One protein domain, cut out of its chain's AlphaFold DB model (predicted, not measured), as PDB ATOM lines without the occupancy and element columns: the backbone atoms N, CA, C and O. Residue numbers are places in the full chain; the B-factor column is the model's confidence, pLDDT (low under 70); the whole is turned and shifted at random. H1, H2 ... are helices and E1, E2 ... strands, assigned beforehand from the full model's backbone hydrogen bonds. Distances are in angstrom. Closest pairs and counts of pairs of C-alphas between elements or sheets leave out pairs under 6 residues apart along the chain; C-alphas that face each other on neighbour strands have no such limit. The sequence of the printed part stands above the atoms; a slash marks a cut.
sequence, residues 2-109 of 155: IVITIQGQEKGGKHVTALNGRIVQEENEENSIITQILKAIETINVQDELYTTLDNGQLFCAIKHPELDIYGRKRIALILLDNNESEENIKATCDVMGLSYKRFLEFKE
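This is residues 2 to 109 of the 155 residues of an uncharacterized protein of Helicobacter didelphidarum (UniProt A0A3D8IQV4). A twisted sheet of five antiparallel strands forms the middle layer of three layers, with H1 across one face and H2 and H3 over the other. The 108 printed residues hold E1, E2, H1, E3, E4, E5, H2 and H3 in chain order; the sheet's order is E2, E1, E5, E4, E3, and the class is mixed, helices and strands. The whole is compact, with a radius of gyration of the C-alphas of 13.0 A, and rounded, spanning 36 by 29 by 28 A.

In the sheet, E1, residues 2 to 7, has on its two sides E5, residues 74 to 81, with N 3 and O 80 2.8 A apart, and E2, residues 15 to 19, with N 16 and O 6 2.8 A apart. E4, residues 59 to 68, pairs with E5 through N 79 and O 61, 2.7 A, and with edge strand E3, residues 50 to 53, through N 60 and O 52, 2.8 A. E3, E4 and E5 make a meander, each strand the antiparallel neighbour of the one before. H1, residues 27 to 40, is on one face at a height of 9.3 A and runs across the strands, at 86 degrees to E2 on the local plane; its closest C-alpha pair with E2 is Thr 17 and Glu 30, 6.4 A. On the opposite face, H2, residues 87 to 96, runs along the strands, at 17 degrees to E1 on the local plane, with the C-alphas of Ile 2 and Ile 90 closest at 6.2 A. H3, residues 101 to 109, on the same face as H2, runs slantwise to the strands, at 43 degrees to E4 on the local plane; Ile 63 and Phe 104 have the closest C-alphas of E4 and H3, 7.8 A. H2 and H3 touch at a steep tilt of 56 degrees, opposite ways, the C-alphas of Lys 91 and Tyr 101 being closest at 5.7 A. In H1, H2 and H3 every O i to N i+4 pair is within hydrogen-bond range.

E1 begins at C-alpha 2, (112.740, -9.639, 83.543). E4 is 24.7 A long, E5 22.0 A and H1 19.8 A. H3 ends at C-alpha 109, (121.183, -19.684, 95.036).

The C-alphas of Tyr 71 and Asn 84 are the two farthest apart, at 37.1 A. The printed part has no cut and no long link. Its mean pLDDT is 84.8, and residues 8 to 13 are under 70.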
ATOM      1  N   ILE A   2     111.879 -10.217  82.510       90.44
ATOM      2  CA  ILE A   2     112.740  -9.639  83.543       90.44
ATOM      3  C   ILE A   2     112.710  -8.117  83.446       90.44
ATOM      4  O   ILE A   2     112.834  -7.541  82.362       90.44
ATOM      5  N   VAL A   3     112.564  -7.477  84.599       93.00
ATOM      6  CA  VAL A   3     112.635  -6.032  84.755       93.00
ATOM      7  C   VAL A   3     113.633  -5.701  85.845       93.00
ATOM      8  O   VAL A   3     113.605  -6.311  86.910       93.00
ATOM      9  N   ILE A   4     114.487  -4.718  85.592       92.69
ATOM     10  CA  ILE A   4     115.412  -4.174  86.581       92.69
ATOM     11  C   ILE A   4     115.222  -2.666  86.615       92.69
ATOM     12  O   ILE A   4     115.275  -2.025  85.571       92.69
ATOM     13  N   THR A   5     115.031  -2.090  87.798       91.62
ATOM     14  CA  THR A   5     115.012  -0.637  87.987       91.62
ATOM     15  C   THR A   5     116.000  -0.224  89.071       91.62
ATOM     16  O   THR A   5     116.117  -0.869  90.114       91.62
ATOM     17  N   ILE A   6     116.749   0.843  88.806       89.06
ATOM     18  CA  ILE A   6     117.728   1.421  89.728       89.06
ATOM     19  C   ILE A   6     117.463   2.918  89.793       89.06
ATOM     20  O   ILE A   6     117.185   3.551  88.776       89.06
ATOM     21  N   GLN A   7     117.600   3.513  90.973       78.81
ATOM     22  CA  GLN A   7     117.608   4.966  91.075       78.81
ATOM     23  C   GLN A   7     118.820   5.538  90.314       78.81
ATOM     24  O   GLN A   7     119.976   5.174  90.564       78.81
ATOM     25  N   GLY A   8     118.562   6.418  89.351       69.19
ATOM     26  CA  GLY A   8     119.586   7.044  88.525       69.19
ATOM     27  C   GLY A   8     120.463   8.021  89.305       69.19
ATOM     28  O   GLY A   8     120.177   8.405  90.441       69.19
ATOM     29  N   GLN A   9     121.565   8.420  88.674       63.31
ATOM     30  CA  GLN A   9     122.595   9.276  89.273       63.31
ATOM     31  C   GLN A   9     122.313  10.779  89.098       63.31
ATOM     32  O   GLN A   9     123.105  11.610  89.525       63.31
ATOM     33  N   GLU A  10     121.203  11.172  88.481       61.31
ATOM     34  CA  GLU A  10     120.916  12.587  88.235       61.31
ATOM     35  C   GLU A  10     120.246  13.276  89.434       61.31
ATOM     36  O   GLU A  10     119.486  12.671  90.200       61.31
ATOM     37  N   LYS A  11     120.490  14.588  89.585       48.12
ATOM     38  CA  LYS A  11     119.767  15.430  90.549       48.12
ATOM     39  C   LYS A  11     118.278  15.426  90.195       48.12
ATOM     40  O   LYS A  11     117.866  16.071  89.239       48.12
ATOM     41  N   GLY A  12     117.490  14.696  90.978       58.12
ATOM     42  CA  GLY A  12     116.068  14.456  90.723       58.12
ATOM     43  C   GLY A  12     115.667  12.989  90.875       58.12
ATOM     44  O   GLY A  12     114.483  12.712  91.002       58.12
ATOM     45  N   GLY A  13     116.634  12.061  90.926       60.00
ATOM     46  CA  GLY A  13     116.374  10.660  91.262       60.00
ATOM     47  C   GLY A  13     115.573   9.900  90.209       60.00
ATOM     48  O   GLY A  13     114.901   8.935  90.564       60.00
ATOM     49  N   LYS A  14     115.626  10.328  88.937       72.06
ATOM     50  CA  LYS A  14     115.008   9.587  87.832       72.06
ATOM     51  C   LYS A  14     115.514   8.154  87.845       72.06
ATOM     52  O   LYS A  14     116.714   7.929  87.978       72.06
ATOM     53  N   HIS A  15     114.598   7.204  87.769       81.44
ATOM     54  CA  HIS A  15     114.953   5.799  87.674       81.44
ATOM     55  C   HIS A  15     115.567   5.515  86.301       81.44
ATOM     56  O   HIS A  15     115.369   6.268  85.352       81.44
ATOM     57  N   VAL A  16     116.363   4.455  86.233       89.00
ATOM     58  CA  VAL A  16     116.764   3.821  84.982       89.00
ATOM     59  C   VAL A  16     116.191   2.420  85.021       89.00
ATOM     60  O   VAL A  16     116.444   1.677  85.976       89.00
ATOM     61  N   THR A  17     115.413   2.073  84.004       91.75
ATOM     62  CA  THR A  17     114.709   0.795  83.936       91.75
ATOM     63  C   THR A  17     115.107   0.020  82.689       91.75
ATOM     64  O   THR A  17     115.099   0.550  81.578       91.75
ATOM     65  N   ALA A  18     115.425  -1.260  82.863       93.50
ATOM     66  CA  ALA A  18     115.617  -2.209  81.779       93.50
ATOM     67  C   ALA A  18     114.520  -3.271  81.782       93.50
ATOM     68  O   ALA A  18     114.105  -3.752  82.837       93.50
ATOM     69  N   LEU A  19     114.101  -3.666  80.584       93.94
ATOM     70  CA  LEU A  19     113.117  -4.710  80.330       93.94
ATOM     71  C   LEU A  19     113.675  -5.644  79.254       93.94
ATOM     72  O   LEU A  19     113.931  -5.198  78.138       93.94
ATOM     73  N   ASN A  20     113.840  -6.930  79.575       93.38
ATOM     74  CA  ASN A  20     114.281  -7.977  78.640       93.38
ATOM     75  C   ASN A  20     115.485  -7.558  77.760       93.38
ATOM     76  O   ASN A  20     115.439  -7.643  76.535       93.38
ATOM     77  N   GLY A  21     116.546  -7.046  78.382       90.06
ATOM     78  CA  GLY A  21     117.806  -6.713  77.716       90.06
ATOM     79  C   GLY A  21     117.864  -5.339  77.052       90.06
ATOM     80  O   GLY A  21     118.898  -5.003  76.480       90.06
ATOM     81  N   ARG A  22     116.808  -4.517  77.132       93.38
ATOM     82  CA  ARG A  22     116.821  -3.130  76.631       93.38
ATOM     83  C   ARG A  22     116.538  -2.113  77.731       93.38
ATOM     84  O   ARG A  22     115.695  -2.357  78.590       93.38
ATOM     85  N   ILE A  23     117.189  -0.952  77.655       92.12
ATOM     86  CA  ILE A  23     116.819   0.225  78.453       92.12
ATOM     87  C   ILE A  23     115.500   0.787  77.918       92.12
ATOM     88  O   ILE A  23     115.343   0.990  76.710       92.12
ATOM     89  N   VAL A  24     114.553   1.032  78.818       91.50
ATOM     90  CA  VAL A  24     113.285   1.692  78.508       91.50
ATOM     91  C   VAL A  24     113.557   3.189  78.371       91.50
ATOM     92  O   VAL A  24     114.018   3.825  79.310       91.50
ATOM     93  N   GLN A  25     113.326   3.744  77.180       87.75
ATOM     94  CA  GLN A  25     113.577   5.166  76.897       87.75
ATOM     95  C   GLN A  25     112.313   6.025  77.009       87.75
ATOM     96  O   GLN A  25     112.402   7.240  77.174       87.75
ATOM     97  N   GLU A  26     111.135   5.410  76.896       88.31
ATOM     98  CA  GLU A  26     109.863   6.117  76.976       88.31
ATOM     99  C   GLU A  26     109.432   6.295  78.435       88.31
ATOM    100  O   GLU A  26     109.127   5.328  79.129       88.31
ATOM    101  N   GLU A  27     109.334   7.549  78.881       84.25
ATOM    102  CA  GLU A  27     108.992   7.906  80.266       84.25
ATOM    103  C   GLU A  27     107.638   7.327  80.718       84.25
ATOM    104  O   GLU A  27     107.483   6.905  81.863       84.25
ATOM    105  N   ASN A  28     106.650   7.248  79.821       86.31
ATOM    106  CA  ASN A  28     105.345   6.659  80.139       86.31
ATOM    107  C   ASN A  28     105.426   5.138  80.350       86.31
ATOM    108  O   ASN A  28     104.784   4.610  81.262       86.31
ATOM    109  N   GLU A  29     106.204   4.438  79.516       87.69
ATOM    110  CA  GLU A  29     106.434   2.993  79.643       87.69
ATOM    111  C   GLU A  29     107.194   2.708  80.945       87.69
ATOM    112  O   GLU A  29     106.758   1.885  81.753       87.69
ATOM    113  N   GLU A  30     108.267   3.459  81.198       87.00
ATOM    114  CA  GLU A  30     109.077   3.342  82.408       87.00
ATOM    115  C   GLU A  30     108.248   3.571  83.680       87.00
ATOM    116  O   GLU A  30     108.249   2.728  84.580       87.00
ATOM    117  N   ASN A  31     107.472   4.655  83.745       85.69
ATOM    118  CA  ASN A  31     106.645   4.960  84.915       85.69
ATOM    119  C   ASN A  31     105.580   3.888  85.181       85.69
ATOM    120  O   ASN A  31     105.296   3.566  86.340       85.69
ATOM    121  N   SER A  32     104.999   3.311  84.124       87.44
ATOM    122  CA  SER A  32     104.047   2.203  84.250       87.44
ATOM    123  C   SER A  32     104.708   0.970  84.863       87.44
ATOM    124  O   SER A  32     104.154   0.358  85.780       87.44
ATOM    125  N   ILE A  33     105.913   0.633  84.403       87.50
ATOM    126  CA  ILE A  33     106.691  -0.505  84.901       87.50
ATOM    127  C   ILE A  33     107.096  -0.293  86.365       87.50
ATOM    128  O   ILE A  33     106.878  -1.173  87.199       87.50
ATOM    129  N   ILE A  34     107.620   0.887  86.706       86.06
ATOM    130  CA  ILE A  34     108.002   1.229  88.084       86.06
ATOM    131  C   ILE A  34     106.786   1.143  89.005       86.06
ATOM    132  O   ILE A  34     106.858   0.524  90.062       86.06
ATOM    133  N   THR A  35     105.647   1.703  88.590       85.94
ATOM    134  CA  THR A  35     104.412   1.653  89.384       85.94
ATOM    135  C   THR A  35     103.958   0.215  89.629       85.94
ATOM    136  O   THR A  35     103.490  -0.099  90.721       85.94
ATOM    137  N   GLN A  36     104.099  -0.671  88.638       83.81
ATOM    138  CA  GLN A  36     103.778  -2.090  88.799       83.81
ATOM    139  C   GLN A  36     104.699  -2.769  89.811       83.81
ATOM    140  O   GLN A  36     104.197  -3.454  90.701       83.81
ATOM    141  N   ILE A  37     106.013  -2.534  89.729       84.69
ATOM    142  CA  ILE A  37     106.974  -3.067  90.706       84.69
ATOM    143  C   ILE A  37     106.635  -2.555  92.104       84.69
ATOM    144  O   ILE A  37     106.476  -3.359  93.013       84.69
ATOM    145  N   LEU A  38     106.466  -1.240  92.273       83.12
ATOM    146  CA  LEU A  38     106.187  -0.627  93.573       83.12
ATOM    147  C   LEU A  38     104.888  -1.143  94.200       83.12
ATOM    148  O   LEU A  38     104.858  -1.385  95.401       83.12
ATOM    149  N   LYS A  39     103.840  -1.368  93.399       84.56
ATOM    150  CA  LYS A  39     102.602  -2.009  93.870       84.56
ATOM    151  C   LYS A  39     102.821  -3.463  94.271       84.56
ATOM    152  O   LYS A  39     102.295  -3.902  95.285       84.56
ATOM    153  N   ALA A  40     103.593  -4.207  93.483       77.06
ATOM    154  CA  ALA A  40     103.884  -5.609  93.759       77.06
ATOM    155  C   ALA A  40     104.696  -5.798  95.053       77.06
ATOM    156  O   ALA A  40     104.600  -6.845  95.686       77.06
ATOM    157  N   ILE A  41     105.458  -4.777  95.454       80.38
ATOM    158  CA  ILE A  41     106.311  -4.795  96.648       80.38
ATOM    159  C   ILE A  41     105.822  -3.865  97.761       80.38
ATOM    160  O   ILE A  41     106.565  -3.614  98.703       80.38
ATOM    161  N   GLU A  42     104.589  -3.356  97.688       80.19
ATOM    162  CA  GLU A  42     104.054  -2.359  98.632       80.19
ATOM    163  C   GLU A  42     104.138  -2.823 100.097       80.19
ATOM    164  O   GLU A  42     104.364  -2.028 101.007       80.19
ATOM    165  N   THR A  43     104.004  -4.129 100.327       74.81
ATOM    166  CA  THR A  43     104.070  -4.761 101.652       74.81
ATOM    167  C   THR A  43     105.483  -5.194 102.055       74.81
ATOM    168  O   THR A  43     105.686  -5.675 103.172       74.81
ATOM    169  N   ILE A  44     106.467  -5.029 101.169       77.38
ATOM    170  CA  ILE A  44     107.836  -5.505 101.337       77.38
ATOM    171  C   ILE A  44     108.731  -4.340 101.759       77.38
ATOM    172  O   ILE A  44     108.941  -3.373 101.029       77.38
ATOM    173  N   ASN A  45     109.332  -4.461 102.940       73.62
ATOM    174  CA  ASN A  45     110.286  -3.478 103.434       73.62
ATOM    175  C   ASN A  45     111.695  -3.762 102.884       73.62
ATOM    176  O   ASN A  45     112.433  -4.583 103.430       73.62
ATOM    177  N   VAL A  46     112.073  -3.072 101.807       74.12
ATOM    178  CA  VAL A  46     113.404  -3.186 101.191       74.12
ATOM    179  C   VAL A  46     114.384  -2.238 101.892       74.12
ATOM    180  O   VAL A  46     114.555  -1.091 101.485       74.12
ATOM    181  N   GLN A  47     115.013  -2.703 102.976       70.31
ATOM    182  CA  GLN A  47     116.085  -1.959 103.667       70.31
ATOM    183  C   GLN A  47     117.490  -2.390 103.238       70.31
ATOM    184  O   GLN A  47     118.435  -1.610 103.342       70.31
ATOM    185  N   ASP A  48     117.619  -3.625 102.761       77.25
ATOM    186  CA  ASP A  48     118.867  -4.205 102.286       77.25
ATOM    187  C   ASP A  48     118.579  -5.174 101.122       77.25
ATOM    188  O   ASP A  48     117.482  -5.166 100.555       77.25
ATOM    189  N   GLU A  49     119.568  -5.980 100.744       84.62
ATOM    190  CA  GLU A  49     119.402  -7.066  99.794       84.62
ATOM    191  C   GLU A  49     118.311  -8.022 100.281       84.62
ATOM    192  O   GLU A  49     118.262  -8.413 101.447       84.62
ATOM    193  N   LEU A  50     117.405  -8.366  99.376       85.19
ATOM    194  CA  LEU A  50     116.242  -9.185  99.667       85.19
ATOM    195  C   LEU A  50     115.950 -10.056  98.460       85.19
ATOM    196  O   LEU A  50     116.082  -9.624  97.317       85.19
ATOM    197  N   TYR A  51     115.473 -11.262  98.708       84.62
ATOM    198  CA  TYR A  51     114.867 -12.089  97.685       84.62
ATOM    199  C   TYR A  51     113.555 -12.638  98.239       84.62
ATOM    200  O   TYR A  51     113.476 -13.012  99.405       84.62
ATOM    201  N   THR A  52     112.501 -12.649  97.432       83.75
ATOM    202  CA  THR A  52     111.226 -13.264  97.807       83.75
ATOM    203  C   THR A  52     110.436 -13.683  96.573       83.75
ATOM    204  O   THR A  52     110.701 -13.247  95.452       83.75
ATOM    205  N   THR A  53     109.454 -14.553  96.781       84.75
ATOM    206  CA  THR A  53     108.462 -14.897  95.761       84.75
ATOM    207  C   THR A  53     107.186 -14.124  96.059       84.75
ATOM    208  O   THR A  53     106.720 -14.109  97.195       84.75
ATOM    209  N   LEU A  54     106.637 -13.470  95.045       82.25
ATOM    210  CA  LEU A  54     105.369 -12.760  95.120       82.25
ATOM    211  C   LEU A  54     104.197 -13.736  94.966       82.25
ATOM    212  O   LEU A  54     104.347 -14.821  94.404       82.25
ATOM    213  N   ASP A  55     103.002 -13.327  95.393       78.88
ATOM    214  CA  ASP A  55     101.795 -14.170  95.358       78.88
ATOM    215  C   ASP A  55     101.426 -14.662  93.949       78.88
ATOM    216  O   ASP A  55     100.838 -15.729  93.775       78.88
ATOM    217  N   ASN A  56     101.800 -13.903  92.918       79.25
ATOM    218  CA  ASN A  56     101.596 -14.269  91.515       79.25
ATOM    219  C   ASN A  56     102.663 -15.243  90.971       79.25
ATOM    220  O   ASN A  56     102.680 -15.543  89.777       79.25
ATOM    221  N   GLY A  57     103.558 -15.726  91.833       81.38
ATOM    222  CA  GLY A  57     104.652 -16.627  91.497       81.38
ATOM    223  C   GLY A  57     105.871 -15.939  90.887       81.38
ATOM    224  O   GLY A  57     106.846 -16.632  90.614       81.38
ATOM    225  N   GLN A  58     105.858 -14.621  90.665       85.94
ATOM    226  CA  GLN A  58     107.051 -13.900  90.220       85.94
ATOM    227  C   GLN A  58     108.094 -13.841  91.335       85.94
ATOM    228  O   GLN A  58     107.783 -13.847  92.524       85.94
ATOM    229  N   LEU A  59     109.352 -13.749  90.935       87.56
ATOM    230  CA  LEU A  59     110.479 -13.574  91.831       87.56
ATOM    231  C   LEU A  59     110.792 -12.087  91.933       87.56
ATOM    232  O   LEU A  59     110.993 -11.419  90.918       87.56
ATOM    233  N   PHE A  60     110.855 -11.582  93.158       88.56
ATOM    234  CA  PHE A  60     111.319 -10.239  93.453       88.56
ATOM    235  C   PHE A  60     112.669 -10.301  94.156       88.56
ATOM    236  O   PHE A  60     112.881 -11.102  95.067       88.56
ATOM    237  N   CYS A  61     113.583  -9.437  93.737       88.56
ATOM    238  CA  CYS A  61     114.913  -9.368  94.297       88.56
ATOM    239  C   CYS A  61     115.394  -7.916  94.384       88.56
ATOM    240  O   CYS A  61     115.294  -7.158  93.426       88.56
ATOM    241  N   ALA A  62     115.931  -7.535  95.533       89.56
ATOM    242  CA  ALA A  62     116.680  -6.313  95.741       89.56
ATOM    243  C   ALA A  62     118.156  -6.684  95.913       89.56
ATOM    244  O   ALA A  62     118.486  -7.449  96.815       89.56
ATOM    245  N   ILE A  63     119.041  -6.151  95.072       89.88
ATOM    246  CA  ILE A  63     120.495  -6.357  95.195       89.88
ATOM    247  C   ILE A  63     121.236  -5.030  95.217       89.88
ATOM    248  O   ILE A  63     120.808  -4.051  94.599       89.88
ATOM    249  N   LYS A  64     122.383  -4.986  95.896       88.38
ATOM    250  CA  LYS A  64     123.249  -3.806  95.865       88.38
ATOM    251  C   LYS A  64     123.879  -3.675  94.486       88.38
ATOM    252  O   LYS A  64     124.544  -4.581  93.985       88.38
ATOM    253  N   HIS A  65     123.718  -2.502  93.897       88.38
ATOM    254  CA  HIS A  65     124.403  -2.132  92.676       88.38
ATOM    255  C   HIS A  65     125.891  -1.849  92.970       88.38
ATOM    256  O   HIS A  65     126.192  -1.223  93.997       88.38
ATOM    257  N   PRO A  66     126.835  -2.275  92.105       85.94
ATOM    258  CA  PRO A  66     128.268  -2.063  92.330       85.94
ATOM    259  C   PRO A  66     128.657  -0.581  92.332       85.94
ATOM    260  O   PRO A  66     129.545  -0.165  93.073       85.94
ATOM    261  N   GLU A  67     127.980   0.228  91.522       85.62
ATOM    262  CA  GLU A  67     128.213   1.668  91.470       85.62
ATOM    263  C   GLU A  67     127.384   2.431  92.510       85.62
ATOM    264  O   GLU A  67     126.172   2.223  92.648       85.62
ATOM    265  N   LEU A  68     128.033   3.400  93.153       83.88
ATOM    266  CA  LEU A  68     127.434   4.291  94.143       83.88
ATOM    267  C   LEU A  68     126.559   5.378  93.493       83.88
ATOM    268  O   LEU A  68     126.658   5.662  92.294       83.88
ATOM    269  N   ASP A  69     125.686   5.985  94.297       79.19
ATOM    270  CA  ASP A  69     124.984   7.213  93.926       79.19
ATOM    271  C   ASP A  69     125.898   8.450  94.036       79.19
ATOM    272  O   ASP A  69     127.050   8.373  94.468       79.19
ATOM    273  N   ILE A  70     125.365   9.622  93.678       78.44
ATOM    274  CA  ILE A  70     126.091  10.904  93.744       78.44
ATOM    275  C   ILE A  70     126.509  11.330  95.158       78.44
ATOM    276  O   ILE A  70     127.316  12.246  95.304       78.44
ATOM    277  N   TYR A  71     125.964  10.693  96.193       80.44
ATOM    278  CA  TYR A  71     126.294  10.929  97.595       80.44
ATOM    279  C   TYR A  71     127.207   9.828  98.167       80.44
ATOM    280  O   TYR A  71     127.459   9.813  99.371       80.44
ATOM    281  N   GLY A  72     127.706   8.906  97.333       78.81
ATOM    282  CA  GLY A  72     128.580   7.808  97.750       78.81
ATOM    283  C   GLY A  72     127.856   6.660  98.462       78.81
ATOM    284  O   GLY A  72     128.500   5.841  99.119       78.81
ATOM    285  N   ARG A  73     126.526   6.578  98.362       79.75
ATOM    286  CA  ARG A  73     125.716   5.515  98.974       79.75
ATOM    287  C   ARG A  73     125.534   4.361  97.995       79.75
ATOM    288  O   ARG A  73     125.459   4.565  96.783       79.75
ATOM    289  N   LYS A  74     125.433   3.135  98.518       83.44
ATOM    290  CA  LYS A  74     125.090   1.970  97.694       83.44
ATOM    291  C   LYS A  74     123.676   2.137  97.145       83.44
ATOM    292  O   LYS A  74     122.756   2.432  97.904       83.44
ATOM    293  N   ARG A  75     123.518   1.935  95.838       85.81
ATOM    294  CA  ARG A  75     122.206   1.904  95.185       85.81
ATOM    295  C   ARG A  75     121.631   0.500  95.273       85.81
ATOM    296  O   ARG A  75     122.386  -0.470  95.289       85.81
ATOM    297  N   ILE A  76     120.310   0.397  95.319       87.44
ATOM    298  CA  ILE A  76     119.607  -0.884  95.260       87.44
ATOM    299  C   ILE A  76     119.003  -1.019  93.866       87.44
ATOM    300  O   ILE A  76     118.326  -0.108  93.387       87.44
ATOM    301  N   ALA A  77     119.280  -2.144  93.218       90.62
ATOM    302  CA  ALA A  77     118.591  -2.577  92.019       90.62
ATOM    303  C   ALA A  77     117.395  -3.434  92.426       90.62
ATOM    304  O   ALA A  77     117.561  -4.436  93.121       90.62
ATOM    305  N   LEU A  78     116.206  -3.029  91.993       91.31
ATOM    306  CA  LEU A  78     114.971  -3.775  92.178       91.31
ATOM    307  C   LEU A  78     114.731  -4.608  90.922       91.31
ATOM    308  O   LEU A  78     114.662  -4.068  89.820       91.31
ATOM    309  N   ILE A  79     114.621  -5.917  91.093       91.44
ATOM    310  CA  ILE A  79     114.542  -6.905  90.026       91.44
ATOM    311  C   ILE A  79     113.235  -7.671  90.179       91.44
ATOM    312  O   ILE A  79     112.965  -8.246  91.232       91.44
ATOM    313  N   LEU A  80     112.447  -7.710  89.111       92.00
ATOM    314  CA  LEU A  80     111.264  -8.549  88.994       92.00
ATOM    315  C   LEU A  80     111.493  -9.561  87.873       92.00
ATOM    316  O   LEU A  80     111.859  -9.186  86.759       92.00
ATOM    317  N   LEU A  81     111.293 -10.840  88.167       90.69
ATOM    318  CA  LEU A  81     111.614 -11.942  87.270       90.69
ATOM    319  C   LEU A  81     110.471 -12.958  87.224       90.69
ATOM    320  O   LEU A  81     110.062 -13.499  88.248       90.69
ATOM    321  N   ASP A  82     110.013 -13.297  86.025       89.00
ATOM    322  CA  ASP A  82     109.109 -14.432  85.836       89.00
ATOM    323  C   ASP A  82     109.878 -15.755  85.915       89.00
ATOM    324  O   ASP A  82     110.986 -15.884  85.392       89.00
ATOM    325  N   ASN A  83     109.238 -16.786  86.472       80.88
ATOM    326  CA  ASN A  83     109.841 -18.114  86.648       80.88
ATOM    327  C   ASN A  83     110.338 -18.775  85.355       80.88
ATOM    328  O   ASN A  83     111.253 -19.592  85.410       80.88
ATOM    329  N   ASN A  84     109.737 -18.430  84.214       85.44
ATOM    330  CA  ASN A  84     110.014 -19.051  82.918       85.44
ATOM    331  C   ASN A  84     110.830 -18.144  81.983       85.44
ATOM    332  O   ASN A  84     110.863 -18.389  80.779       85.44
ATOM    333  N   GLU A  85     111.428 -17.067  82.498       90.00
ATOM    334  CA  GLU A  85     112.251 -16.193  81.666       90.00
ATOM    335  C   GLU A  85     113.552 -16.883  81.233       90.00
ATOM    336  O   GLU A  85     114.149 -17.666  81.974       90.00
ATOM    337  N   SER A  86     113.984 -16.578  80.010       90.69
ATOM    338  CA  SER A  86     115.194 -17.135  79.419       90.69
ATOM    339  C   SER A  86     116.456 -16.599  80.091       90.69
ATOM    340  O   SER A  86     116.563 -15.417  80.423       90.69
ATOM    341  N   GLU A  87     117.454 -17.469  80.239       89.50
ATOM    342  CA  GLU A  87     118.759 -17.101  80.791       89.50
ATOM    343  C   GLU A  87     119.421 -15.961  80.007       89.50
ATOM    344  O   GLU A  87     120.007 -15.052  80.594       89.50
ATOM    345  N   GLU A  88     119.263 -15.980  78.683       91.38
ATOM    346  CA  GLU A  88     119.778 -14.960  77.774       91.38
ATOM    347  C   GLU A  88     119.199 -13.576  78.084       91.38
ATOM    348  O   GLU A  88     119.962 -12.628  78.262       91.38
ATOM    349  N   ASN A  89     117.874 -13.462  78.246       92.31
ATOM    350  CA  ASN A  89     117.245 -12.191  78.606       92.31
ATOM    351  C   ASN A  89     117.654 -11.730  80.002       92.31
ATOM    352  O   ASN A  89     117.865 -10.535  80.209       92.31
ATOM    353  N   ILE A  90     117.785 -12.651  80.964       92.06
ATOM    354  CA  ILE A  90     118.240 -12.309  82.317       92.06
ATOM    355  C   ILE A  90     119.635 -11.693  82.247       92.06
ATOM    356  O   ILE A  90     119.846 -10.584  82.740       92.06
ATOM    357  N   LYS A  91     120.567 -12.382  81.582       94.12
ATOM    358  CA  LYS A  91     121.944 -11.926  81.425       94.12
ATOM    359  C   LYS A  91     122.014 -10.590  80.692       94.12
ATOM    360  O   LYS A  91     122.619  -9.658  81.212       94.12
ATOM    361  N   ALA A  92     121.331 -10.465  79.555       94.25
ATOM    362  CA  ALA A  92     121.290  -9.222  78.792       94.25
ATOM    363  C   ALA A  92     120.751  -8.053  79.631       94.25
ATOM    364  O   ALA A  92     121.288  -6.951  79.568       94.25
ATOM    365  N   THR A  93     119.721  -8.286  80.452       94.56
ATOM    366  CA  THR A  93     119.136  -7.241  81.313       94.56
ATOM    367  C   THR A  93     120.076  -6.844  82.448       94.56
ATOM    368  O   THR A  93     120.193  -5.660  82.750       94.56
ATOM    369  N   CYS A  94     120.776  -7.805  83.060       93.06
ATOM    370  CA  CYS A  94     121.823  -7.507  84.036       93.06
ATOM    371  C   CYS A  94     122.955  -6.685  83.406       93.06
ATOM    372  O   CYS A  94     123.350  -5.671  83.978       93.06
ATOM    373  N   ASP A  95     123.422  -7.086  82.220       93.31
ATOM    374  CA  ASP A  95     124.548  -6.454  81.529       93.31
ATOM    375  C   ASP A  95     124.246  -4.987  81.179       93.31
ATOM    376  O   ASP A  95     125.048  -4.107  81.495       93.31
ATOM    377  N   VAL A  96     123.069  -4.685  80.607       94.25
ATOM    378  CA  VAL A  96     122.695  -3.288  80.287       94.25
ATOM    379  C   VAL A  96     122.497  -2.419  81.528       94.25
ATOM    380  O   VAL A  96     122.622  -1.201  81.443       94.25
ATOM    381  N   MET A  97     122.223  -3.037  82.678       91.75
ATOM    382  CA  MET A  97     122.070  -2.351  83.961       91.75
ATOM    383  C   MET A  97     123.356  -2.318  84.784       91.75
ATOM    384  O   MET A  97     123.309  -1.874  85.925       91.75
ATOM    385  N   GLY A  98     124.491  -2.787  84.251       91.06
ATOM    386  CA  GLY A  98     125.772  -2.779  84.967       91.06
ATOM    387  C   GLY A  98     125.829  -3.738  86.163       91.06
ATOM    388  O   GLY A  98     126.665  -3.582  87.056       91.06
ATOM    389  N   LEU A  99     124.947  -4.737  86.200       90.56
ATOM    390  CA  LEU A  99     124.884  -5.743  87.254       90.56
ATOM    391  C   LEU A  99     125.676  -6.990  86.865       90.56
ATOM    392  O   LEU A  99     125.618  -7.470  85.738       90.56
ATOM    393  N   SER A 100     126.374  -7.579  87.836       89.62
ATOM    394  CA  SER A 100     127.045  -8.863  87.627       89.62
ATOM    395  C   SER A 100     126.018  -9.991  87.577       89.62
ATOM    396  O   SER A 100     125.440 -10.359  88.602       89.62
ATOM    397  N   TYR A 101     125.843 -10.593  86.397       89.44
ATOM    398  CA  TYR A 101     124.998 -11.775  86.226       89.44
ATOM    399  C   TYR A 101     125.408 -12.925  87.162       89.44
ATOM    400  O   TYR A 101     124.561 -13.582  87.765       89.44
ATOM    401  N   LYS A 102     126.717 -13.117  87.370       88.12
ATOM    402  CA  LYS A 102     127.229 -14.115  88.316       88.12
ATOM    403  C   LYS A 102     126.772 -13.821  89.747       88.12
ATOM    404  O   LYS A 102     126.290 -14.721  90.421       88.12
ATOM    405  N   ARG A 103     126.883 -12.563  90.192       84.69
ATOM    406  CA  ARG A 103     126.443 -12.158  91.537       84.69
ATOM    407  C   ARG A 103     124.938 -12.346  91.706       84.69
ATOM    408  O   ARG A 103     124.498 -12.772  92.765       84.69
ATOM    409  N   PHE A 104     124.163 -12.055  90.663       86.94
ATOM    410  CA  PHE A 104     122.727 -12.309  90.648       86.94
ATOM    411  C   PHE A 104     122.402 -13.802  90.828       86.94
ATOM    412  O   PHE A 104     121.523 -14.142  91.618       86.94
ATOM    413  N   LEU A 105     123.121 -14.697  90.140       85.75
ATOM    414  CA  LEU A 105     122.952 -16.144  90.306       85.75
ATOM    415  C   LEU A 105     123.334 -16.622  91.707       85.75
ATOM    416  O   LEU A 105     122.552 -17.344  92.316       85.75
ATOM    417  N   GLU A 106     124.487 -16.189  92.223       84.69
ATOM    418  CA  GLU A 106     124.939 -16.515  93.582       84.69
ATOM    419  C   GLU A 106     123.878 -16.104  94.613       84.69
ATOM    420  O   GLU A 106     123.451 -16.919  95.421       84.69
ATOM    421  N   PHE A 107     123.350 -14.882  94.505       79.88
ATOM    422  CA  PHE A 107     122.306 -14.386  95.403       79.88
ATOM    423  C   PHE A 107     120.995 -15.186  95.299       79.88
ATOM    424  O   PHE A 107     120.341 -15.487  96.299       79.88
ATOM    425  N   LYS A 108     120.616 -15.590  94.080       79.81
ATOM    426  CA  LYS A 108     119.454 -16.457  93.838       79.81
ATOM    427  C   LYS A 108     119.637 -17.857  94.436       79.81
ATOM    428  O   LYS A 108     118.652 -18.478  94.837       79.81
ATOM    429  N   GLU A 109     120.857 -18.384  94.443       80.62
ATOM    430  CA  GLU A 109     121.183 -19.684  95.036       80.62
ATOM    431  C   GLU A 109     121.245 -19.622  96.563       80.62
ATOM    432  O   GLU A 109     120.605 -20.457  97.201       80.62
TER     433      GLU A 109